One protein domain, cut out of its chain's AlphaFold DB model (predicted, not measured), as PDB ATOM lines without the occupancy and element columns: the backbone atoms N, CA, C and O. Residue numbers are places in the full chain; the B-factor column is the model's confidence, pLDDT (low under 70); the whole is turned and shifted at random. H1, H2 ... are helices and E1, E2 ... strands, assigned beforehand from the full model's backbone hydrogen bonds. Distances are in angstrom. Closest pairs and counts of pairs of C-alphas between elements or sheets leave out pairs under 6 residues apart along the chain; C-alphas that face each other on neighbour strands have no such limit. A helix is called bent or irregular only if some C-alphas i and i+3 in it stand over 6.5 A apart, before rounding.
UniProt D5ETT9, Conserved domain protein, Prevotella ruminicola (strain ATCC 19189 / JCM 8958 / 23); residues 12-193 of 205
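Overview. This is residues 12 to 193 of the 205 residues of the protein "Conserved domain protein" of Prevotella ruminicola (strain ATCC 19189 / JCM 8958 / 23) (UniProt D5ETT9). A twisted wall of six strands has two helices crossing on one face, H1 and H3, and a third, H4, on the other, which makes three layers, helices on both faces of a sheet. The sheet curls round H1, and the small hairpin E2 and E3 is a second sheet, with E2 packed on H4. The printed part has 182 residues, with four named helices and eight named strands in the order H1 H2 H3 E1 E2 E3 E4 E5 H4 E6 E7 E8. The large sheet runs E1 E4 E5 E6 E7 E8 and is mixed, with E5 and E6 parallel; the class is mixed, helices and strands. The whole is compact, with a radius of gyration of the C-alphas of 16.1 A and spans of 55 by 44 by 30 A.

Arrangement. In the large sheet, E5, residues 114 to 120, and E6, residues 155 to 161, are parallel neighbours at 16 degrees, with N 117 and O 157 at 3.0 A. E4, residues 102 to 105, is antiparallel to E5, and the two form a hairpin, with N 116 and O 102 at 2.8 A. The edge strand E1, residues 72 to 75, is antiparallel to E4, with N 74 and O 103 at 2.9 A. On the other side of E5, E6 leads into a meander, each strand the antiparallel neighbour of the one before: E6, E7, residues 165 to 173, and the edge strand E8, residues 178 to 189. N 158 and O 169 are 2.9 A apart in the hairpin of E6 and E7, and N 168 and O 184 are 2.8 A apart in that of E7 and E8. H4, residues 127 to 138, is on the sheet at a height over the sheet of 7.5 A, over E6 and E7; on the local plane it stands at 12 degrees to E6, along the strands. E5, H4 and E6 form a strand-helix-strand unit, two parallel neighbour strands with a helix between, and its crossover is right-handed. On the opposite face are H3, residues 41 to 61, and H1, residues 12 to 30, which touch at a steep tilt of 57 degrees, opposite ways; their closest C-alphas, of Ala 23 and His 51, are 5.1 A apart. The closest C-alphas of H3 and E1, of Ala 49 and Ala 73, are 5.3 A apart. H1 is irregular, but only just: C-alphas 18 and 21 are 6.9 A apart. H2, residues 32 to 36, is not on the sheet and is close to H3 but not clearly touching, the closest C-alphas, of Asn 34 and Ile 44, being 7.1 A apart. E2, residues 87 to 89, and E3, residues 95 to 97, form a hairpin, with N 96 and O 88 at 2.8 A; the closest C-alphas of E2 and H4, of Glu 89 and Ser 136, are 5.8 A apart. Every O i to N i+4 pair is within hydrogen-bond range in H2, H3 and H4, and 12 of 15 are in H1.

Along the chain. H1 begins with C-alpha 12 at (4.713, 42.974, 24.876) and spans 25.4 A from first to last C-alpha. H3 spans 30.3 A, and H4 16.8 A. E5 spans 19.5 A, E6 18.7 A and E7 26.9 A. E8 spans 33.1 A and ends with C-alpha 189 at (27.931, 40.523, 37.721).

Size, cuts and confidence. The two C-alphas farthest apart, of Arg 144 and Glu 191, are 54.7 A apart. The printed part has no cut. The links E1 to E2 and H4 to E6 are long, with 11 and 16 residues. The mean pLDDT of the printed part is 95.1, and residues 144 to 147 are under 70.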
ATOM      1  N   GLN A  12       3.385  43.561  25.046       92.88
ATOM      2  CA  GLN A  12       4.713  42.974  24.876       92.88
ATOM      3  C   GLN A  12       5.750  43.626  25.793       92.88
ATOM      4  O   GLN A  12       6.497  42.909  26.453       92.88
ATOM      5  N   GLU A  13       5.766  44.961  25.860       93.44
ATOM      6  CA  GLU A  13       6.657  45.716  26.750       93.44
ATOM      7  C   GLU A  13       6.370  45.366  28.221       93.44
ATOM      8  O   GLU A  13       7.306  45.093  28.963       93.44
ATOM      9  N   ILE A  14       5.099  45.234  28.630       95.81
ATOM     10  CA  ILE A  14       4.741  44.784  29.990       95.81
ATOM     11  C   ILE A  14       5.272  43.366  30.260       95.81
ATOM     12  O   ILE A  14       5.931  43.123  31.267       95.81
ATOM     13  N   ILE A  15       5.012  42.408  29.369       97.56
ATOM     14  CA  ILE A  15       5.469  41.019  29.546       97.56
ATOM     15  C   ILE A  15       6.993  40.942  29.630       97.56
ATOM     16  O   ILE A  15       7.535  40.187  30.439       97.56
ATOM     17  N   LEU A  16       7.692  41.699  28.794       97.25
ATOM     18  CA  LEU A  16       9.139  41.645  28.709       97.25
ATOM     19  C   LEU A  16       9.813  42.388  29.868       97.25
ATOM     20  O   LEU A  16      10.612  41.787  30.587       97.25
ATOM     21  N   ASP A  17       9.497  43.671  30.043       96.06
ATOM     22  CA  ASP A  17      10.206  44.565  30.960       96.06
ATOM     23  C   ASP A  17       9.677  44.489  32.396       96.06
ATOM     24  O   ASP A  17      10.461  44.657  33.328       96.06
ATOM     25  N   GLU A  18       8.389  44.188  32.597       96.69
ATOM     26  CA  GLU A  18       7.791  44.116  33.939       96.69
ATOM     27  C   GLU A  18       7.734  42.687  34.491       96.69
ATOM     28  O   GLU A  18       7.600  42.528  35.701       96.69
ATOM     29  N   VAL A  19       7.841  41.647  33.648       98.50
ATOM     30  CA  VAL A  19       7.746  40.239  34.087       98.50
ATOM     31  C   VAL A  19       8.998  39.430  33.760       98.50
ATOM     32  O   VAL A  19       9.693  39.002  34.679       98.50
ATOM     33  N   LEU A  20       9.303  39.194  32.481       98.62
ATOM     34  CA  LEU A  20      10.338  38.233  32.086       98.62
ATOM     35  C   LEU A  20      11.745  38.670  32.519       98.62
ATOM     36  O   LEU A  20      12.472  37.879  33.119       98.62
ATOM     37  N   ILE A  21      12.138  39.913  32.229       98.31
ATOM     38  CA  ILE A  21      13.467  40.427  32.593       98.31
ATOM     39  C   ILE A  21      13.643  40.477  34.121       98.31
ATOM     40  O   ILE A  21      14.640  39.930  34.598       98.31
ATOM     41  N   PRO A  22      12.704  41.037  34.910       98.44
ATOM     42  CA  PRO A  22      12.805  40.996  36.368       98.44
ATOM     43  C   PRO A  22      12.819  39.571  36.937       98.44
ATOM     44  O   PRO A  22      13.555  39.292  37.881       98.44
ATOM     45  N   ALA A  23      12.070  38.633  36.350       98.75
ATOM     46  CA  ALA A  23      12.092  37.243  36.794       98.75
ATOM     47  C   ALA A  23      13.442  36.564  36.527       98.75
ATOM     48  O   ALA A  23      13.919  35.807  37.371       98.75
ATOM     49  N   LEU A  24      14.091  36.860  35.396       98.69
ATOM     50  CA  LEU A  24      15.460  36.411  35.128       98.69
ATOM     51  C   LEU A  24      16.464  37.045  36.097       98.69
ATOM     52  O   LEU A  24      17.376  36.359  36.547       98.69
ATOM     53  N   GLN A  25      16.288  38.316  36.467       98.25
ATOM     54  CA  GLN A  25      17.113  38.943  37.504       98.25
ATOM     55  C   GLN A  25      16.984  38.194  38.833       98.25
ATOM     56  O   GLN A  25      18.000  37.816  39.404       98.25
ATOM     57  N   TYR A  26      15.760  37.893  39.273       98.38
ATOM     58  CA  TYR A  26      15.525  37.114  40.493       98.38
ATOM     59  C   TYR A  26      16.042  35.680  40.412       98.38
ATOM     60  O   TYR A  26      16.567  35.169  41.399       98.38
ATOM     61  N   LEU A  27      15.959  35.044  39.245       98.44
ATOM     62  CA  LEU A  27      16.548  33.727  39.029       98.44
ATOM     63  C   LEU A  27      18.070  33.759  39.259       98.44
ATOM     64  O   LEU A  27      18.600  32.906  39.963       98.44
ATOM     65  N   TYR A  28      18.772  34.759  38.723       98.12
ATOM     66  CA  TYR A  28      20.216  34.909  38.934       98.12
ATOM     67  C   TYR A  28      20.582  35.440  40.322       98.12
ATOM     68  O   TYR A  28      21.673  35.169  40.797       98.12
ATOM     69  N   GLU A  29      19.711  36.184  40.993       97.00
ATOM     70  CA  GLU A  29      19.990  36.707  42.334       97.00
ATOM     71  C   GLU A  29      19.801  35.631  43.418       97.00
ATOM     72  O   GLU A  29      20.659  35.443  44.293       97.00
ATOM     73  N   PHE A  30      18.681  34.902  43.344       97.12
ATOM     74  CA  PHE A  30      18.228  33.980  44.388       97.12
ATOM     75  C   PHE A  30      18.491  32.507  44.076       97.12
ATOM     76  O   PHE A  30      18.624  31.715  45.006       97.12
ATOM     77  N   ASP A  31      18.580  32.127  42.799       97.81
ATOM     78  CA  ASP A  31      18.754  30.735  42.366       97.81
ATOM     79  C   ASP A  31      20.073  30.500  41.609       97.81
ATOM     80  O   ASP A  31      20.226  29.472  40.944       97.81
ATOM     81  N   TYR A  32      21.047  31.415  41.732       97.69
ATOM     82  CA  TYR A  32      22.345  31.329  41.047       97.69
ATOM     83  C   TYR A  32      23.028  29.976  41.222       97.69
ATOM     84  O   TYR A  32      23.512  29.398  40.253       97.69
ATOM     85  N   GLU A  33      23.038  29.437  42.442       97.56
ATOM     86  CA  GLU A  33      23.697  28.162  42.728       97.56
ATOM     87  C   GLU A  33      23.094  27.010  41.905       97.56
ATOM     88  O   GLU A  33      23.825  26.124  41.472       97.56
ATOM     89  N   ASN A  34      21.797  27.050  41.571       98.12
ATOM     90  CA  ASN A  34      21.195  26.048  40.685       98.12
ATOM     91  C   ASN A  34      21.736  26.165  39.251       98.12
ATOM     92  O   ASN A  34      21.948  25.153  38.580       98.12
ATOM     93  N   ILE A  35      21.970  27.391  38.775       97.94
ATOM     94  CA  ILE A  35      22.578  27.652  37.463       97.94
ATOM     95  C   ILE A  35      24.041  27.192  37.474       97.94
ATOM     96  O   ILE A  35      24.459  26.427  36.602       97.94
ATOM     97  N   LYS A  36      24.798  27.619  38.488       97.44
ATOM     98  CA  LYS A  36      26.224  27.335  38.680       97.44
ATOM     99  C   LYS A  36      26.519  25.845  38.815       97.44
ATOM    100  O   LYS A  36      27.444  25.348  38.181       97.44
ATOM    101  N   PHE A  37      25.715  25.117  39.588       97.81
ATOM    102  CA  PHE A  37      25.856  23.669  39.775       97.81
ATOM    103  C   PHE A  37      25.165  22.842  38.692       97.81
ATOM    104  O   PHE A  37      25.001  21.633  38.844       97.81
ATOM    105  N   ASP A  38      24.791  23.476  37.579       97.12
ATOM    106  CA  ASP A  38      24.281  22.796  36.397       97.12
ATOM    107  C   ASP A  38      23.032  21.938  36.675       97.12
ATOM    108  O   ASP A  38      22.816  20.900  36.041       97.12
ATOM    109  N   VAL A  39      22.154  22.394  37.572       98.19
ATOM    110  CA  VAL A  39      20.873  21.732  37.860       98.19
ATOM    111  C   VAL A  39      20.025  21.646  36.578       98.19
ATOM    112  O   VAL A  39      20.221  22.399  35.619       98.19
ATOM    113  N   SER A  40      19.126  20.660  36.491       97.31
ATOM    114  CA  SER A  40      18.347  20.370  35.280       97.31
ATOM    115  C   SER A  40      17.579  21.587  34.734       97.31
ATOM    116  O   SER A  40      17.064  22.404  35.495       97.31
ATOM    117  N   GLU A  41      17.448  21.679  33.402       97.38
ATOM    118  CA  GLU A  41      16.722  22.774  32.721       97.38
ATOM    119  C   GLU A  41      15.282  22.916  33.244       97.38
ATOM    120  O   GLU A  41      14.814  24.028  33.470       97.38
ATOM    121  N   ARG A  42      14.617  21.793  33.549       97.38
ATOM    122  CA  ARG A  42      13.273  21.766  34.152       97.38
ATOM    123  C   ARG A  42      13.204  22.465  35.503       97.38
ATOM    124  O   ARG A  42      12.247  23.183  35.767       97.38
ATOM    125  N   ASN A  43      14.200  22.254  36.364       98.38
ATOM    126  CA  ASN A  43      14.236  22.904  37.669       98.38
ATOM    127  C   ASN A  43      14.425  24.416  37.508       98.38
ATOM    128  O   ASN A  43      13.653  25.180  38.080       98.38
ATOM    129  N   ILE A  44      15.375  24.838  36.668       98.50
ATOM    130  CA  ILE A  44      15.594  26.260  36.368       98.50
ATOM    131  C   ILE A  44      14.317  26.891  35.799       98.50
ATOM    132  O   ILE A  44      13.934  27.985  36.205       98.50
ATOM    133  N   CYS A  45      13.603  26.170  34.931       98.25
ATOM    134  CA  CYS A  45      12.338  26.625  34.361       98.25
ATOM    135  C   CYS A  45      11.245  26.795  35.425       98.25
ATOM    136  O   CYS A  45      10.571  27.821  35.466       98.25
ATOM    137  N   ALA A  46      11.117  25.835  36.346       98.62
ATOM    138  CA  ALA A  46      10.192  25.924  37.474       98.62
ATOM    139  C   ALA A  46      10.497  27.110  38.400       98.62
ATOM    140  O   ALA A  46       9.576  27.794  38.848       98.62
ATOM    141  N   ARG A  47      11.779  27.392  38.661       98.75
ATOM    142  CA  ARG A  47      12.193  28.566  39.446       98.75
ATOM    143  C   ARG A  47      11.869  29.872  38.723       98.75
ATOM    144  O   ARG A  47      11.306  30.774  39.340       98.75
ATOM    145  N   LEU A  48      12.125  29.945  37.415       98.81
ATOM    146  CA  LEU A  48      11.758  31.102  36.596       98.81
ATOM    147  C   LEU A  48      10.240  31.346  36.615       98.81
ATOM    148  O   LEU A  48       9.812  32.466  36.886       98.81
ATOM    149  N   ALA A  49       9.429  30.305  36.409       98.81
ATOM    150  CA  ALA A  49       7.969  30.403  36.457       98.81
ATOM    151  C   ALA A  49       7.456  30.908  37.809       98.81
ATOM    152  O   ALA A  49       6.578  31.766  37.844       98.81
ATOM    153  N   LEU A  50       8.034  30.435  38.919       98.81
ATOM    154  CA  LEU A  50       7.673  30.908  40.256       98.81
ATOM    155  C   LEU A  50       7.933  32.413  40.419       98.81
ATOM    156  O   LEU A  50       7.085  33.132  40.954       98.81
ATOM    157  N   HIS A  51       9.089  32.903  39.961       98.81
ATOM    158  CA  HIS A  51       9.393  34.338  39.994       98.81
ATOM    159  C   HIS A  51       8.424  35.135  39.128       98.81
ATOM    160  O   HIS A  51       7.887  36.140  39.593       98.81
ATOM    161  N   MET A  52       8.146  34.659  37.912       98.81
ATOM    162  CA  MET A  52       7.194  35.291  36.995       98.81
ATOM    163  C   MET A  52       5.788  35.368  37.597       98.81
ATOM    164  O   MET A  52       5.196  36.442  37.588       98.81
ATOM    165  N   GLU A  53       5.281  34.279  38.182       98.62
ATOM    166  CA  GLU A  53       3.966  34.241  38.829       98.62
ATOM    167  C   GLU A  53       3.894  35.268  39.970       98.62
ATOM    168  O   GLU A  53       2.986  36.097  40.014       98.62
ATOM    169  N   ASN A  54       4.899  35.298  40.851       98.56
ATOM    170  CA  ASN A  54       4.960  36.270  41.944       98.56
ATOM    171  C   ASN A  54       4.998  37.721  41.442       98.56
ATOM    172  O   ASN A  54       4.353  38.600  42.019       98.56
ATOM    173  N   ILE A  55       5.752  37.986  40.375       98.62
ATOM    174  CA  ILE A  55       5.840  39.314  39.764       98.62
ATOM    175  C   ILE A  55       4.502  39.708  39.130       98.62
ATOM    176  O   ILE A  55       4.021  40.807  39.401       98.62
ATOM    177  N   MET A  56       3.851  38.811  38.386       98.50
ATOM    178  CA  MET A  56       2.521  39.035  37.805       98.50
ATOM    179  C   MET A  56       1.484  39.388  38.882       98.50
ATOM    180  O   MET A  56       0.731  40.349  38.722       98.50
ATOM    181  N   ARG A  57       1.480  38.684  40.025       98.12
ATOM    182  CA  ARG A  57       0.570  38.997  41.145       98.12
ATOM    183  C   ARG A  57       0.863  40.353  41.781       98.12
ATOM    184  O   ARG A  57      -0.066  41.098  42.085       98.12
ATOM    185  N   ARG A  58       2.140  40.707  41.955       97.75
ATOM    186  CA  ARG A  58       2.537  42.033  42.463       97.75
ATOM    187  C   ARG A  58       2.194  43.150  41.481       97.75
ATOM    188  O   ARG A  58       1.842  44.237  41.931       97.75
ATOM    189  N   TYR A  59       2.309  42.897  40.179       96.50
ATOM    190  CA  TYR A  59       1.909  43.838  39.140       96.50
ATOM    191  C   TYR A  59       0.409  44.131  39.245       96.50
ATOM    192  O   TYR A  59       0.028  45.290  39.385       96.50
ATOM    193  N   ASP A  60      -0.424  43.088  39.291       97.19
ATOM    194  CA  ASP A  60      -1.879  43.222  39.423       97.19
ATOM    195  C   ASP A  60      -2.295  43.948  40.705       97.19
ATOM    196  O   ASP A  60      -3.167  44.810  40.659       97.19
ATOM    197  N   ALA A  61      -1.637  43.669  41.835       96.75
ATOM    198  CA  ALA A  61      -1.941  44.309  43.116       96.75
ATOM    199  C   ALA A  61      -1.724  45.837  43.120       96.75
ATOM    200  O   ALA A  61      -2.232  46.526  44.001       96.75
ATOM    201  N   ARG A  62      -0.963  46.376  42.159       93.88
ATOM    202  CA  ARG A  62      -0.686  47.817  42.017       93.88
ATOM    203  C   ARG A  62      -1.587  48.504  40.987       93.88
ATOM    204  O   ARG A  62      -1.417  49.697  40.744       93.88
ATOM    205  N   LYS A  63      -2.485  47.769  40.329       90.31
ATOM    206  CA  LYS A  63      -3.340  48.278  39.252       90.31
ATOM    207  C   LYS A  63      -4.800  48.253  39.688       90.31
ATOM    208  O   LYS A  63      -5.244  47.321  40.344       90.31
ATOM    209  N   GLU A  64      -5.568  49.248  39.252       90.06
ATOM    210  CA  GLU A  64      -7.019  49.288  39.488       90.06
ATOM    211  C   GLU A  64      -7.748  48.109  38.826       90.06
ATOM    212  O   GLU A  64      -8.751  47.616  39.339       90.06
ATOM    213  N   LYS A  65      -7.236  47.647  37.678       91.12
ATOM    214  CA  LYS A  65      -7.742  46.481  36.950       91.12
ATOM    215  C   LYS A  65      -6.623  45.447  36.803       91.12
ATOM    216  O   LYS A  65      -5.616  45.765  36.165       91.12
ATOM    217  N   PRO A  66      -6.791  44.231  37.352       92.88
ATOM    218  CA  PRO A  66      -5.817  43.158  37.203       92.88
ATOM    219  C   PRO A  66      -5.589  42.801  35.732       92.88
ATOM    220  O   PRO A  66      -6.533  42.507  34.998       92.88
ATOM    221  N   PHE A  67      -4.328  42.802  35.318       94.81
ATOM    222  CA  PHE A  67      -3.898  42.471  33.965       94.81
ATOM    223  C   PHE A  67      -3.690  40.956  33.795       94.81
ATOM    224  O   PHE A  67      -4.022  40.385  32.758       94.81
ATOM    225  N   PHE A  68      -3.202  40.282  34.839       97.50
ATOM    226  CA  PHE A  68      -2.843  38.865  34.844       97.50
ATOM    227  C   PHE A  68      -3.816  37.973  35.621       97.50
ATOM    228  O   PHE A  68      -3.513  36.800  35.845       97.50
ATOM    229  N   ALA A  69      -4.985  38.464  36.045       95.81
ATOM    230  CA  ALA A  69      -5.897  37.706  36.919       95.81
ATOM    231  C   ALA A  69      -6.295  36.325  36.373       95.81
ATOM    232  O   ALA A  69      -6.558  35.410  37.148       95.81
ATOM    233  N   LYS A  70      -6.319  36.172  35.046       96.62
ATOM    234  CA  LYS A  70      -6.655  34.924  34.348       96.62
ATOM    235  C   LYS A  70      -5.460  34.251  33.674       96.62
ATOM    236  O   LYS A  70      -5.650  33.315  32.908       96.62
ATOM    237  N   TYR A  71      -4.250  34.746  33.906       98.38
ATOM    238  CA  TYR A  71      -3.028  34.239  33.294       98.38
ATOM    239  C   TYR A  71      -2.148  33.571  34.339       98.38
ATOM    240  O   TYR A  71      -2.056  34.062  35.456       98.38
ATOM    241  N   TYR A  72      -1.475  32.495  33.950       98.44
ATOM    242  CA  TYR A  72      -0.608  31.693  34.812       98.44
ATOM    243  C   TYR A  72       0.736  31.466  34.129       98.44
ATOM    244  O   TYR A  72       0.763  31.261  32.911       98.44
ATOM    245  N   ALA A  73       1.822  31.470  34.902       98.56
ATOM    246  CA  ALA A  73       3.132  30.997  34.465       98.56
ATOM    247  C   ALA A  73       3.222  29.471  34.656       98.56
ATOM    248  O   ALA A  73       3.615  28.978  35.712       98.56
ATOM    249  N   ASP A  74       2.832  28.709  33.633       98.25
ATOM    250  CA  ASP A  74       2.800  27.247  33.689       98.25
ATOM    251  C   ASP A  74       4.031  26.624  33.012       98.25
ATOM    252  O   ASP A  74       4.361  26.950  31.870       98.25
ATOM    253  N   VAL A  75       4.662  25.660  33.686       98.31
ATOM    254  CA  VAL A  75       5.787  24.865  33.163       98.31
ATOM    255  C   VAL A  75       5.283  23.564  32.556       98.31
ATOM    256  O   VAL A  75       4.417  22.906  33.130       98.31
ATOM    257  N   GLU A  76       5.820  23.193  31.392       96.81
ATOM    258  CA  GLU A  76       5.506  21.943  30.679       96.81
ATOM    259  C   GLU A  76       3.997  21.689  30.428       96.81
ATOM    260  O   GLU A  76       3.555  20.558  30.207       96.81
ATOM    261  N   TYR A  77       3.169  22.740  30.411       94.94
ATOM    262  CA  TYR A  77       1.721  22.586  30.272       94.94
ATOM    263  C   TYR A  77       1.323  22.225  28.840       94.94
ATOM    264  O   TYR A  77       1.355  23.043  27.918       94.94
ATOM    265  N   ASN A  78       0.874  20.987  28.663       94.56
ATOM    266  CA  ASN A  78       0.626  20.367  27.362       94.56
ATOM    267  C   ASN A  78      -0.863  20.129  27.067       94.56
ATOM    268  O   ASN A  78      -1.199  19.234  26.286       94.56
ATOM    269  N   ARG A  79      -1.766  20.898  27.691       95.00
ATOM    270  CA  ARG A  79      -3.217  20.801  27.465       95.00
ATOM    271  C   ARG A  79      -3.812  22.060  26.826       95.00
ATOM    272  O   ARG A  79      -3.373  23.185  27.061       95.00
ATOM    273  N   MET A  80      -4.788  21.868  25.953       92.00
ATOM    274  CA  MET A  80      -5.689  22.907  25.457       92.00
ATOM    275  C   MET A  80      -6.816  23.123  26.481       92.00
ATOM    276  O   MET A  80      -7.006  22.289  27.364       92.00
ATOM    277  N   GLY A  81      -7.596  24.203  26.359       89.56
ATOM    278  CA  GLY A  81      -8.697  24.487  27.300       89.56
ATOM    279  C   GLY A  81      -9.809  23.431  27.322       89.56
ATOM    280  O   GLY A  81     -10.561  23.342  28.283       89.56
ATOM    281  N   ASN A  82      -9.881  22.585  26.294       90.69
ATOM    282  CA  ASN A  82     -10.786  21.437  26.210       90.69
ATOM    283  C   ASN A  82     -10.136  20.104  26.640       90.69
ATOM    284  O   ASN A  82     -10.720  19.047  26.423       90.69
ATOM    285  N   GLY A  83      -8.914  20.125  27.183       91.56
ATOM    286  CA  GLY A  83      -8.188  18.929  27.621       91.56
ATOM    287  C   GLY A  83      -7.441  18.164  26.521       91.56
ATOM    288  O   GLY A  83      -6.751  17.193  26.828       91.56
ATOM    289  N   GLU A  84      -7.507  18.584  25.254       92.44
ATOM    290  CA  GLU A  84      -6.706  17.968  24.186       92.44
ATOM    291  C   GLU A  84      -5.209  18.288  24.343       92.44
ATOM    292  O   GLU A  84      -4.829  19.292  24.946       92.44
ATOM    293  N   ILE A  85      -4.337  17.445  23.783       94.62
ATOM    294  CA  ILE A  85      -2.886  17.684  23.788       94.62
ATOM    295  C   ILE A  85      -2.566  18.939  22.964       94.62
ATOM    296  O   ILE A  85      -3.046  19.087  21.837       94.62
ATOM    297  N   LYS A  86      -1.736  19.843  23.505       94.69
ATOM    298  CA  LYS A  86      -1.232  20.996  22.745       94.69
ATOM    299  C   LYS A  86      -0.371  20.518  21.588       94.69
ATOM    300  O   LYS A  86       0.515  19.682  21.759       94.69
ATOM    301  N   ARG A  87      -0.575  21.132  20.425       95.44
ATOM    302  CA  ARG A  87       0.243  20.902  19.235       95.44
ATOM    303  C   ARG A  87       0.785  22.204  18.673       95.44
ATOM    304  O   ARG A  87       0.142  23.244  18.799       95.44
ATOM    305  N   TYR A  88       1.931  22.124  18.014       94.75
ATOM    306  CA  TYR A  88       2.468  23.177  17.158       94.75
ATOM    307  C   TYR A  88       2.554  22.673  15.719       94.75
ATOM    308  O   TYR A  88       2.632  21.468  15.469       94.75
ATOM    309  N   GLU A  89       2.545  23.591  14.760       93.88
ATOM    310  CA  GLU A  89       2.816  23.259  13.366       93.88
ATOM    311  C   GLU A  89       4.333  23.270  13.128       93.88
ATOM    312  O   GLU A  89       4.991  24.286  13.362       93.88
ATOM    313  N   ASN A  90       4.897  22.147  12.685       92.06
ATOM    314  CA  ASN A  90       6.327  22.052  12.391       92.06
ATOM    315  C   ASN A  90       6.687  22.666  11.020       92.06
ATOM    316  O   ASN A  90       5.826  23.113  10.265       92.06
ATOM    317  N   SER A  91       7.970  22.629  10.652       89.12
ATOM    318  CA  SER A  91       8.469  23.167   9.373       89.12
ATOM    319  C   SER A  91       7.881  22.505   8.119       89.12
ATOM    320  O   SER A  91       7.943  23.087   7.041       89.12
ATOM    321  N   LYS A  92       7.297  21.307   8.247       90.62
ATOM    322  CA  LYS A  92       6.604  20.584   7.168       90.62
ATOM    323  C   LYS A  92       5.092  20.831   7.172       90.62
ATOM    324  O   LYS A  92       4.364  20.113   6.497       90.62
ATOM    325  N   HIS A  93       4.617  21.810   7.941       87.88
ATOM    326  CA  HIS A  93       3.200  22.112   8.123       87.88
ATOM    327  C   HIS A  93       2.367  20.961   8.713       87.88
ATOM    328  O   HIS A  93       1.168  20.854   8.454       87.88
ATOM    329  N   LEU A  94       3.002  20.097   9.510       90.50
ATOM    330  CA  LEU A  94       2.342  18.986  10.188       90.50
ATOM    331  C   LEU A  94       2.166  19.298  11.678       90.50
ATOM    332  O   LEU A  94       3.101  19.814  12.302       90.50
ATOM    333  N   PRO A  95       1.010  18.949  12.272       92.94
ATOM    334  CA  PRO A  95       0.807  19.087  13.704       92.94
ATOM    335  C   PRO A  95       1.731  18.127  14.461       92.94
ATOM    336  O   PRO A  95       1.842  16.943  14.127       92.94
ATOM    337  N   LYS A  96       2.391  18.636  15.498       94.81
ATOM    338  CA  LYS A  96       3.240  17.868  16.409       94.81
ATOM    339  C   LYS A  96       2.881  18.206  17.840       94.81
ATOM    340  O   LYS A  96       2.693  19.377  18.156       94.81
ATOM    341  N   ASP A  97       2.797  17.189  18.687       95.19
ATOM    342  CA  ASP A  97       2.592  17.388  20.117       95.19
ATOM    343  C   ASP A  97       3.720  18.260  20.679       95.19
ATOM    344  O   ASP A  97       4.880  18.149  20.269       95.19
ATOM    345  N   MET A  98       3.363  19.169  21.582       92.25
ATOM    346  CA  MET A  98       4.313  20.056  22.241       92.25
ATOM    347  C   MET A  98       4.179  20.007  23.749       92.25
ATOM    348  O   MET A  98       3.089  19.938  24.318       92.25
ATOM    349  N   VAL A  99       5.335  20.177  24.366       93.75
ATOM    350  CA  VAL A  99       5.516  20.583  25.746       93.75
ATOM    351  C   VAL A  99       6.445  21.787  25.636       93.75
ATOM    352  O   VAL A  99       7.594  21.621  25.240       93.75
ATOM    353  N   SER A 100       5.913  22.996  25.823       93.44
ATOM    354  CA  SER A 100       6.765  24.188  25.906       93.44
ATOM    355  C   SER A 100       7.389  24.221  27.291       93.44
ATOM    356  O   SER A 100       6.721  23.815  28.247       93.44
ATOM    357  N   ASP A 101       8.624  24.701  27.406       98.00
ATOM    358  CA  ASP A 101       9.285  24.768  28.707       98.00
ATOM    359  C   ASP A 101       8.468  25.633  29.682       98.00
ATOM    360  O   ASP A 101       8.231  25.210  30.814       98.00
ATOM    361  N   LEU A 102       7.964  26.792  29.232       98.56
ATOM    362  CA  LEU A 102       7.108  27.675  30.035       98.56
ATOM    363  C   LEU A 102       6.143  28.495  29.174       98.56
ATOM    364  O   LEU A 102       6.497  28.987  28.103       98.56
ATOM    365  N   LEU A 103       4.922  28.696  29.671       98.50
ATOM    366  CA  LEU A 103       3.914  29.571  29.070       98.50
ATOM    367  C   LEU A 103       3.387  30.592  30.087       98.50
ATOM    368  O   LEU A 103       3.057  30.208  31.203       98.50
ATOM    369  N   ILE A 104       3.189  31.851  29.672       98.62
ATOM    370  CA  ILE A 104       2.182  32.724  30.302       98.62
ATOM    371  C   ILE A 104       0.890  32.555  29.510       98.62
ATOM    372  O   ILE A 104       0.766  33.055  28.387       98.62
ATOM    373  N   GLN A 105      -0.073  31.841  30.080       97.56
ATOM    374  CA  GLN A 105      -1.290  31.446  29.372       97.56
ATOM    375  C   GLN A 105      -2.542  31.571  30.229       97.56
ATOM    376  O   GLN A 105      -2.498  31.500  31.451       97.56
ATOM    377  N   SER A 106      -3.676  31.664  29.545       96.19
ATOM    378  CA  SER A 106      -5.014  31.674  30.141       96.19
ATOM    379  C   SER A 106      -5.647  30.282  30.255       96.19
ATOM    380  O   SER A 106      -6.845  30.148  30.485       96.19
ATOM    381  N   ARG A 107      -4.865  29.232  29.960       94.88
ATOM    382  CA  ARG A 107      -5.326  27.838  29.842       94.88
ATOM    383  C   ARG A 107      -6.502  27.654  28.868       94.88
ATOM    384  O   ARG A 107      -7.259  26.700  28.977       94.88
ATOM    385  N   GLY A 108      -6.592  28.514  27.850       89.69
ATOM    386  CA  GLY A 108      -7.522  28.371  26.727       89.69
ATOM    387  C   GLY A 108      -8.668  29.383  26.687       89.69
ATOM    388  O   GLY A 108      -9.428  29.348  25.725       89.69
ATOM    389  N   GLU A 109      -8.777  30.295  27.658       91.25
ATOM    390  CA  GLU A 109      -9.788  31.369  27.631       91.25
ATOM    391  C   GLU A 109      -9.439  32.507  26.654       91.25
ATOM    392  O   GLU A 109     -10.315  33.159  26.092       91.25
ATOM    393  N   ALA A 110      -8.148  32.754  26.452       92.94
ATOM    394  CA  ALA A 110      -7.582  33.843  25.661       92.94
ATOM    395  C   ALA A 110      -6.217  33.438  25.063       92.94
ATOM    396  O   ALA A 110      -5.593  32.487  25.548       92.94
ATOM    397  N   PRO A 111      -5.702  34.147  24.043       93.12
ATOM    398  CA  PRO A 111      -4.362  33.891  23.521       93.12
ATOM    399  C   PRO A 111      -3.285  33.951  24.613       93.12
ATOM    400  O   PRO A 111      -3.386  34.734  25.563       93.12
ATOM    401  N   ASN A 112      -2.249  33.121  24.471       97.12
ATOM    402  CA  ASN A 112      -1.109  33.124  25.386       97.12
ATOM    403  C   ASN A 112      -0.342  34.444  25.253       97.12
ATOM    404  O   ASN A 112      -0.162  34.954  24.148       97.12
ATOM    405  N   TYR A 113       0.167  34.967  26.362       98.31
ATOM    406  CA  TYR A 113       1.020  36.152  26.330       98.31
ATOM    407  C   TYR A 113       2.469  35.816  26.009       98.31
ATOM    408  O   TYR A 113       3.105  36.532  25.241       98.31
ATOM    409  N   LEU A 114       2.983  34.714  26.549       98.75
ATOM    410  CA  LEU A 114       4.378  34.344  26.376       98.75
ATOM    411  C   LEU A 114       4.509  32.842  26.165       98.75
ATOM    412  O   LEU A 114       3.862  32.063  26.864       98.75
ATOM    413  N   ALA A 115       5.378  32.453  25.239       98.62
ATOM    414  CA  ALA A 115       5.945  31.116  25.178       98.62
ATOM    415  C   ALA A 115       7.463  31.201  25.316       98.62
ATOM    416  O   ALA A 115       8.107  31.997  24.630       98.62
ATOM    417  N   VAL A 116       8.022  30.382  26.198       98.69
ATOM    418  CA  VAL A 116       9.451  30.313  26.474       98.69
ATOM    419  C   VAL A 116       9.958  28.928  26.113       98.69
ATOM    420  O   VAL A 116       9.383  27.917  26.508       98.69
ATOM    421  N   GLU A 117      11.077  28.905  25.404       98.44
ATOM    422  CA  GLU A 117      11.934  27.731  25.283       98.44
ATOM    423  C   GLU A 117      13.287  28.097  25.877       98.44
ATOM    424  O   GLU A 117      13.849  29.141  25.538       98.44
ATOM    425  N   MET A 118      13.802  27.277  26.784       97.12
ATOM    426  CA  MET A 118      14.993  27.593  27.555       97.12
ATOM    427  C   MET A 118      16.041  26.493  27.427       97.12
ATOM    428  O   MET A 118      15.762  25.300  27.537       97.12
ATOM    429  N   LYS A 119      17.290  26.903  27.202       97.69
ATOM    430  CA  LYS A 119      18.424  25.998  27.040       97.69
ATOM    431  C   LYS A 119      19.646  26.486  27.782       97.69
ATOM    432  O   LYS A 119      20.005  27.662  27.727       97.69
ATOM    433  N   LYS A 120      20.374  25.546  28.376       98.06
ATOM    434  CA  LYS A 120      21.742  25.811  28.821       98.06
ATOM    435  C   LYS A 120      22.597  26.186  27.621       98.06
ATOM    436  O   LYS A 120      22.501  25.571  26.553       98.06
ATOM    437  N   LYS A 121      23.519  27.127  27.804       97.19
ATOM    438  CA  LYS A 121      24.429  27.592  26.749       97.19
ATOM    439  C   LYS A 121      25.246  26.467  26.114       97.19
ATOM    440  O   LYS A 121      25.416  26.469  24.897       97.19
ATOM    441  N   LYS A 122      25.637  25.460  26.899       94.88
ATOM    442  CA  LYS A 122      26.334  24.251  26.426       94.88
ATOM    443  C   LYS A 122      25.436  23.207  25.746       94.88
ATOM    444  O   LYS A 122      25.941  22.330  25.053       94.88
ATOM    445  N   ASN A 123      24.115  23.274  25.929       94.25
ATOM    446  CA  ASN A 123      23.176  22.325  25.336       94.25
ATOM    447  C   ASN A 123      22.722  22.805  23.951       94.25
ATOM    448  O   ASN A 123      21.883  23.698  23.835       94.25
ATOM    449  N   LEU A 124      23.293  22.215  22.900       91.56
ATOM    450  CA  LEU A 124      23.002  22.566  21.503       91.56
ATOM    451  C   LEU A 124      21.867  21.739  20.883       91.56
ATOM    452  O   LEU A 124      21.449  22.022  19.762       91.56
ATOM    453  N   LYS A 125      21.370  20.713  21.581       93.00
ATOM    454  CA  LYS A 125      20.373  19.793  21.026       93.00
ATOM    455  C   LYS A 125      19.041  20.507  20.805       93.00
ATOM    456  O   LYS A 125      18.609  21.286  21.648       93.00
ATOM    457  N   ASN A 126      18.403  20.207  19.676       92.56
ATOM    458  CA  ASN A 126      17.039  20.609  19.311       92.56
ATOM    459  C   ASN A 126      16.749  22.121  19.284       92.56
ATOM    460  O   ASN A 126      15.602  22.507  19.084       92.56
ATOM    461  N   ARG A 127      17.764  22.995  19.389       94.94
ATOM    462  CA  ARG A 127      17.551  24.453  19.416       94.94
ATOM    463  C   ARG A 127      16.792  24.973  18.196       94.94
ATOM    464  O   ARG A 127      15.988  25.890  18.308       94.94
ATOM    465  N   ASP A 128      17.046  24.400  17.024       94.88
ATOM    466  CA  ASP A 128      16.359  24.814  15.800       94.88
ATOM    467  C   ASP A 128      14.893  24.379  15.789       94.88
ATOM    468  O   ASP A 128      14.037  25.141  15.342       94.88
ATOM    469  N   GLU A 129      14.583  23.204  16.336       94.62
ATOM    470  CA  GLU A 129      13.204  22.735  16.494       94.62
ATOM    471  C   GLU A 129      12.440  23.594  17.503       94.62
ATOM    472  O   GLU A 129      11.303  23.984  17.238       94.62
ATOM    473  N   ASP A 130      13.081  23.972  18.609       96.56
ATOM    474  CA  ASP A 130      12.507  24.868  19.613       96.56
ATOM    475  C   ASP A 130      12.228  26.265  19.022       96.56
ATOM    476  O   ASP A 130      11.144  26.825  19.201       96.56
ATOM    477  N   ARG A 131      13.144  26.805  18.205       97.31
ATOM    478  CA  ARG A 131      12.908  28.055  17.457       97.31
ATOM    479  C   ARG A 131      11.783  27.923  16.433       97.31
ATOM    480  O   ARG A 131      11.009  28.864  16.253       97.31
ATOM    481  N   VAL A 132      11.688  26.793  15.729       96.19
ATOM    482  CA  VAL A 132      10.570  26.515  14.811       96.19
ATOM    483  C   VAL A 132       9.255  26.482  15.584       96.19
ATOM    484  O   VAL A 132       8.283  27.093  15.135       96.19
ATOM    485  N   ARG A 133       9.231  25.850  16.762       96.88
ATOM    486  CA  ARG A 133       8.069  25.838  17.654       96.88
ATOM    487  C   ARG A 133       7.667  27.257  18.049       96.88
ATOM    488  O   ARG A 133       6.525  27.624  17.796       96.88
ATOM    489  N   LEU A 134       8.582  28.099  18.533       98.00
ATOM    490  CA  LEU A 134       8.269  29.496  18.877       98.00
ATOM    491  C   LEU A 134       7.705  30.296  17.695       98.00
ATOM    492  O   LEU A 134       6.679  30.960  17.841       98.00
ATOM    493  N   LYS A 135       8.309  30.190  16.503       97.69
ATOM    494  CA  LYS A 135       7.788  30.842  15.283       97.69
ATOM    495  C   LYS A 135       6.362  30.391  14.961       97.69
ATOM    496  O   LYS A 135       5.543  31.205  14.538       97.69
ATOM    497  N   SER A 136       6.072  29.107  15.153       96.31
ATOM    498  CA  SER A 136       4.744  28.524  14.955       96.31
ATOM    499  C   SER A 136       3.728  29.119  15.933       96.31
ATOM    500  O   SER A 136       2.704  29.650  15.511       96.31
ATOM    501  N   LEU A 137       4.068  29.142  17.226       96.81
ATOM    502  CA  LEU A 137       3.194  29.622  18.299       96.81
ATOM    503  C   LEU A 137       2.809  31.093  18.156       96.81
ATOM    504  O   LEU A 137       1.660  31.442  18.414       96.81
ATOM    505  N   VAL A 138       3.746  31.950  17.745       97.75
ATOM    506  CA  VAL A 138       3.472  33.389  17.579       97.75
ATOM    507  C   VAL A 138       2.842  33.726  16.228       97.75
ATOM    508  O   VAL A 138       2.359  34.837  16.022       97.75
ATOM    509  N   SER A 139       2.823  32.788  15.278       96.00
ATOM    510  CA  SER A 139       2.124  32.995  14.009       96.00
ATOM    511  C   SER A 139       0.611  33.040  14.242       96.00
ATOM    512  O   SER A 139       0.105  32.335  15.115       96.00
ATOM    513  N   PRO A 140      -0.146  33.842  13.473       93.12
ATOM    514  CA  PRO A 140      -1.597  33.837  13.567       93.12
ATOM    515  C   PRO A 140      -2.158  32.498  13.088       93.12
ATOM    516  O   PRO A 140      -1.542  31.802  12.276       93.12
ATOM    517  N   LYS A 141      -3.366  32.162  13.548       88.00
ATOM    518  CA  LYS A 141      -4.048  30.951  13.094       88.00
ATOM    519  C   LYS A 141      -4.289  31.028  11.575       88.00
ATOM    520  O   LYS A 141      -4.897  31.995  11.110       88.00
ATOM    521  N   PRO A 142      -3.857  30.028  10.791       83.00
ATOM    522  CA  PRO A 142      -4.127  29.998   9.361       83.00
ATOM    523  C   PRO A 142      -5.634  29.874   9.078       83.00
ATOM    524  O   PRO A 142      -6.300  28.983   9.596       83.00
ATOM    525  N   VAL A 143      -6.157  30.740   8.203       73.88
ATOM    526  CA  VAL A 143      -7.599  30.856   7.879       73.88
ATOM    527  C   VAL A 143      -8.197  29.561   7.310       73.88
ATOM    528  O   VAL A 143      -9.368  29.275   7.523       73.88
ATOM    529  N   ARG A 144      -7.402  28.766   6.583       64.69
ATOM    530  CA  ARG A 144      -7.866  27.591   5.818       64.69
ATOM    531  C   ARG A 144      -7.507  26.241   6.442       64.69
ATOM    532  O   ARG A 144      -7.625  25.218   5.777       64.69
ATOM    533  N   LYS A 145      -7.000  26.220   7.677       62.00
ATOM    534  CA  LYS A 145      -6.540  24.987   8.330       62.00
ATOM    535  C   LYS A 145      -7.315  24.749   9.618       62.00
ATOM    536  O   LYS A 145      -7.223  25.526  10.563       62.00
ATOM    537  N   GLU A 146      -7.985  23.605   9.681       63.50
ATOM    538  CA  GLU A 146      -8.611  23.068  10.896       63.50
ATOM    539  C   GLU A 146      -7.592  22.475  11.884       63.50
ATOM    540  O   GLU A 146      -7.968  21.858  12.880       63.50
ATOM    541  N   LEU A 147      -6.287  22.649  11.636       65.44
ATOM    542  CA  LEU A 147      -5.256  22.147  12.534       65.44
ATOM    543  C   LEU A 147      -5.463  22.727  13.936       65.44
ATOM    544  O   LEU A 147      -5.324  23.931  14.162       65.44
ATOM    545  N   LYS A 148      -5.744  21.833  14.887       82.69
ATOM    546  CA  LYS A 148      -5.811  22.121  16.320       82.69
ATOM    547  C   LYS A 148      -4.402  22.319  16.891       82.69
ATOM    548  O   LYS A 148      -3.921  21.511  17.679       82.69
ATOM    549  N   CYS A 149      -3.709  23.349  16.417       91.38
ATOM    550  CA  CYS A 149      -2.430  23.800  16.959       91.38
ATOM    551  C   CYS A 149      -2.614  25.116  17.718       91.38
ATOM    552  O   CYS A 149      -3.583  25.851  17.503       91.38
ATOM    553  N   VAL A 150      -1.673  25.399  18.607       93.38
ATOM    554  CA  VAL A 150      -1.568  26.677  19.302       93.38
ATOM    555  C   VAL A 150      -0.980  27.712  18.345       93.38
ATOM    556  O   VAL A 150       0.033  27.459  17.699       93.38
ATOM    557  N   TYR A 151      -1.628  28.871  18.277       94.25
ATOM    558  CA  TYR A 151      -1.259  30.016  17.449       94.25
ATOM    559  C   TYR A 151      -1.583  31.309  18.196       94.25
ATOM    560  O   TYR A 151      -2.363  31.302  19.150       94.25
ATOM    561  N   GLY A 152      -1.057  32.426  17.703       94.88
ATOM    562  CA  GLY A 152      -1.378  33.757  18.205       94.88
ATOM    563  C   GLY A 152      -0.850  34.034  19.610       94.88
ATOM    564  O   GLY A 152      -1.361  34.939  20.265       94.88
ATOM    565  N   THR A 153       0.152  33.283  20.080       97.19
ATOM    566  CA  THR A 153       0.915  33.686  21.263       97.19
ATOM    567  C   THR A 153       1.537  35.054  20.993       97.19
ATOM    568  O   THR A 153       2.141  35.259  19.942       97.19
ATOM    569  N   LEU A 154       1.387  35.992  21.924       97.31
ATOM    570  CA  LEU A 154       1.795  37.374  21.697       97.31
ATOM    571  C   LEU A 154       3.317  37.523  21.527       97.31
ATOM    572  O   LEU A 154       3.760  38.185  20.589       97.31
ATOM    573  N   LEU A 155       4.097  36.899  22.413       98.44
ATOM    574  CA  LEU A 155       5.557  36.961  22.424       98.44
ATOM    575  C   LEU A 155       6.162  35.559  22.576       98.44
ATOM    576  O   LEU A 155       5.696  34.742  23.370       98.44
ATOM    577  N   GLY A 156       7.217  35.272  21.823       98.50
ATOM    578  CA  GLY A 156       8.059  34.092  21.999       98.50
ATOM    579  C   GLY A 156       9.445  34.491  22.493       98.50
ATOM    580  O   GLY A 156       9.997  35.481  22.017       98.50
ATOM    581  N   ALA A 157      10.026  33.720  23.408       98.69
ATOM    582  CA  ALA A 157      11.370  33.952  23.928       98.69
ATOM    583  C   ALA A 157      12.184  32.652  23.923       98.69
ATOM    584  O   ALA A 157      11.830  31.685  24.592       98.69
ATOM    585  N   PHE A 158      13.287  32.634  23.174       98.69
ATOM    586  CA  PHE A 158      14.283  31.567  23.253       98.69
ATOM    587  C   PHE A 158      15.408  32.016  24.185       98.69
ATOM    588  O   PHE A 158      16.182  32.911  23.838       98.69
ATOM    589  N   ILE A 159      15.466  31.430  25.378       98.62
ATOM    590  CA  ILE A 159      16.378  31.826  26.451       98.62
ATOM    591  C   ILE A 159      17.567  30.871  26.479       98.62
ATOM    592  O   ILE A 159      17.420  29.670  26.691       98.62
ATOM    593  N   ILE A 160      18.764  31.411  26.297       98.50
ATOM    594  CA  ILE A 160      20.025  30.689  26.432       98.50
ATOM    595  C   ILE A 160      20.713  31.211  27.683       98.50
ATOM    596  O   ILE A 160      21.010  32.398  27.739       98.50
ATOM    597  N   TYR A 161      20.980  30.349  28.661       98.44
ATOM    598  CA  TYR A 161      21.534  30.768  29.952       98.44
ATOM    599  C   TYR A 161      22.803  29.995  30.335       98.44
ATOM    600  O   TYR A 161      22.975  28.821  29.982       98.44
ATOM    601  N   SER A 162      23.694  30.655  31.067       98.25
ATOM    602  CA  SER A 162      24.876  30.094  31.728       98.25
ATOM    603  C   SER A 162      25.178  30.867  33.018       98.25
ATOM    604  O   SER A 162      24.501  31.860  33.290       98.25
ATOM    605  N   PRO A 163      26.155  30.447  33.838       97.69
ATOM    606  CA  PRO A 163      26.557  31.231  35.007       97.69
ATOM    607  C   PRO A 163      26.989  32.665  34.657       97.69
ATOM    608  O   PRO A 163      26.764  33.581  35.437       97.69
ATOM    609  N   GLU A 164      27.553  32.871  33.466       97.31
ATOM    610  CA  GLU A 164      28.141  34.145  33.048       97.31
ATOM    611  C   GLU A 164      27.132  35.090  32.386       97.31
ATOM    612  O   GLU A 164      27.241  36.307  32.525       97.31
ATOM    613  N   ASP A 165      26.163  34.560  31.639       97.31
ATOM    614  CA  ASP A 165      25.235  35.384  30.869       97.31
ATOM    615  C   ASP A 165      23.907  34.697  30.559       97.31
ATOM    616  O   ASP A 165      23.749  33.475  30.632       97.31
ATOM    617  N   VAL A 166      22.942  35.527  30.171       98.19
ATOM    618  CA  VAL A 166      21.694  35.105  29.553       98.19
ATOM    619  C   VAL A 166      21.445  35.885  28.268       98.19
ATOM    620  O   VAL A 166      21.592  37.107  28.190       98.19
ATOM    621  N   VAL A 167      21.023  35.157  27.245       98.31
ATOM    622  CA  VAL A 167      20.615  35.668  25.942       98.31
ATOM    623  C   VAL A 167      19.154  35.317  25.711       98.31
ATOM    624  O   VAL A 167      18.766  34.161  25.843       98.31
ATOM    625  N   ILE A 168      18.359  36.297  25.296       98.44
ATOM    626  CA  ILE A 168      16.950  36.131  24.944       98.44
ATOM    627  C   ILE A 168      16.785  36.488  23.470       98.44
ATOM    628  O   ILE A 168      16.973  37.643  23.094       98.44
ATOM    629  N   GLU A 169      16.431  35.523  22.627       98.50
ATOM    630  CA  GLU A 169      15.974  35.793  21.259       98.50
ATOM    631  C   GLU A 169      14.450  35.954  21.269       98.50
ATOM    632  O   GLU A 169      13.732  35.062  21.725       98.50
ATOM    633  N   LEU A 170      13.954  37.086  20.773       98.50
ATOM    634  CA  LEU A 170      12.532  37.427  20.790       98.50
ATOM    635  C   LEU A 170      11.874  37.101  19.454       98.50
ATOM    636  O   LEU A 170      12.441  37.379  18.395       98.50
ATOM    637  N   PHE A 171      10.657  36.565  19.509       98.50
ATOM    638  CA  PHE A 171       9.850  36.190  18.354       98.50
ATOM    639  C   PHE A 171       8.467  36.828  18.432       98.50
ATOM    640  O   PHE A 171       7.789  36.718  19.448       98.50
ATOM    641  N   GLU A 172       8.017  37.419  17.330       97.62
ATOM    642  CA  GLU A 172       6.692  38.038  17.228       97.62
ATOM    643  C   GLU A 172       6.058  37.768  15.862       97.62
ATOM    644  O   GLU A 172       6.723  37.365  14.899       97.62
ATOM    645  N   ASN A 173       4.755  38.025  15.762       96.50
ATOM    646  CA  ASN A 173       4.053  38.040  14.488       96.50
ATOM    647  C   ASN A 173       4.433  39.276  13.661       96.50
ATOM    648  O   ASN A 173       3.939  40.378  13.892       96.50
ATOM    649  N   VAL A 174       5.230  39.076  12.614       95.31
ATOM    650  CA  VAL A 174       5.592  40.119  11.654       95.31
ATOM    651  C   VAL A 174       4.954  39.815  10.303       95.31
ATOM    652  O   VAL A 174       5.386  38.916   9.575       95.31
ATOM    653  N   LYS A 175       3.948  40.618   9.931       93.31
ATOM    654  CA  LYS A 175       3.209  40.499   8.658       93.31
ATOM    655  C   LYS A 175       2.621  39.093   8.448       93.31
ATOM    656  O   LYS A 175       2.761  38.504   7.377       93.31
ATOM    657  N   GLY A 176       1.993  38.549   9.490       92.06
ATOM    658  CA  GLY A 176       1.288  37.268   9.448       92.06
ATOM    659  C   GLY A 176       2.181  36.035   9.599       92.06
ATOM    660  O   GLY A 176       1.740  34.931   9.288       92.06
ATOM    661  N   ARG A 177       3.436  36.202  10.029       92.94
ATOM    662  CA  ARG A 177       4.387  35.106  10.248       92.94
ATOM    663  C   ARG A 177       5.236  35.370  11.481       92.94
ATOM    664  O   ARG A 177       5.743  36.475  11.647       92.94
ATOM    665  N   GLY A 178       5.459  34.335  12.280       96.50
ATOM    666  CA  GLY A 178       6.394  34.385  13.391       96.50
ATOM    667  C   GLY A 178       7.829  34.564  12.914       96.50
ATOM    668  O   GLY A 178       8.339  33.765  12.122       96.50
ATOM    669  N   LYS A 179       8.484  35.623  13.385       97.38
ATOM    670  CA  LYS A 179       9.863  35.964  13.029       97.38
ATOM    671  C   LYS A 179      10.658  36.370  14.264       97.38
ATOM    672  O   LYS A 179      10.066  36.932  15.180       97.38
ATOM    673  N   PRO A 180      11.981  36.132  14.273       97.06
ATOM    674  CA  PRO A 180      12.841  36.782  15.245       97.06
ATOM    675  C   PRO A 180      12.786  38.299  15.024       97.06
ATOM    676  O   PRO A 180      12.872  38.753  13.878       97.06
ATOM    677  N   VAL A 181      12.624  39.065  16.098       96.81
ATOM    678  CA  VAL A 181      12.504  40.536  16.054       96.81
ATOM    679  C   VAL A 181      13.609  41.259  16.808       96.81
ATOM    680  O   VAL A 181      13.843  42.439  16.573       96.81
ATOM    681  N   GLY A 182      14.333  40.557  17.675       95.00
ATOM    682  CA  GLY A 182      15.415  41.150  18.437       95.00
ATOM    683  C   GLY A 182      16.109  40.140  19.329       95.00
ATOM    684  O   GLY A 182      15.683  38.989  19.457       95.00
ATOM    685  N   LYS A 183      17.197  40.594  19.941       96.62
ATOM    686  CA  LYS A 183      17.943  39.841  20.938       96.62
ATOM    687  C   LYS A 183      18.309  40.762  22.091       96.62
ATOM    688  O   LYS A 183      18.675  41.914  21.869       96.62
ATOM    689  N   ILE A 184      18.224  40.232  23.301       96.50
ATOM    690  CA  ILE A 184      18.682  40.882  24.525       96.50
ATOM    691  C   ILE A 184      19.782  40.013  25.112       96.50
ATOM    692  O   ILE A 184      19.612  38.801  25.224       96.50
ATOM    693  N   SER A 185      20.895  40.631  25.481       96.88
ATOM    694  CA  SER A 185      21.983  39.985  26.208       96.88
ATOM    695  C   SER A 185      22.132  40.659  27.566       96.88
ATOM    696  O   SER A 185      22.103  41.892  27.663       96.88
ATOM    697  N   MET A 186      22.276  39.857  28.614       97.12
ATOM    698  CA  MET A 186      22.577  40.333  29.957       97.12
ATOM    699  C   MET A 186      23.716  39.505  30.542       97.12
ATOM    700  O   MET A 186      23.676  38.280  30.478       97.12
ATOM    701  N   VAL A 187      24.705  40.178  31.119       97.38
ATOM    702  CA  VAL A 187      25.864  39.552  31.769       97.38
ATOM    703  C   VAL A 187      25.619  39.516  33.269       97.38
ATOM    704  O   VAL A 187      25.102  40.481  33.837       97.38
ATOM    705  N   TYR A 188      25.969  38.410  33.910       96.81
ATOM    706  CA  TYR A 188      25.927  38.292  35.356       96.81
ATOM    707  C   TYR A 188      27.158  38.951  35.983       96.81
ATOM    708  O   TYR A 188      28.297  38.650  35.636       96.81
ATOM    709  N   ASP A 189      26.912  39.877  36.902       94.94
ATOM    710  CA  ASP A 189      27.931  40.523  37.721       94.94
ATOM    711  C   ASP A 189      27.945  39.824  39.085       94.94
ATOM    712  O   ASP A 189      26.993  39.963  39.859       94.94
ATOM    713  N   GLU A 190      28.996  39.045  39.361       90.00
ATOM    714  CA  GLU A 190      29.108  38.273  40.604       90.00
ATOM    715  C   GLU A 190      29.208  39.170  41.845       90.00
ATOM    716  O   GLU A 190      28.622  38.847  42.878       90.00
ATOM    717  N   GLU A 191      29.890  40.317  41.748       91.12
ATOM    718  CA  GLU A 191      30.055  41.250  42.870       91.12
ATOM    719  C   GLU A 191      28.720  41.895  43.245       91.12
ATOM    720  O   GLU A 191      28.373  42.014  44.421       91.12
ATOM    721  N   LYS A 192      27.940  42.291  42.234       90.62
ATOM    722  CA  LYS A 192      26.615  42.896  42.421       90.62
ATOM    723  C   LYS A 192      25.491  41.868  42.538       90.62
ATOM    724  O   LYS A 192      24.350  42.272  42.766       90.62
ATOM    725  N   ARG A 193      25.798  40.581  42.341       90.25
ATOM    726  CA  ARG A 193      24.862  39.446  42.311       90.25
ATOM    727  C   ARG A 193      23.618  39.699  41.457       90.25
ATOM    728  O   ARG A 193      22.496  39.430  41.879       90.25
TER     729      ARG A 193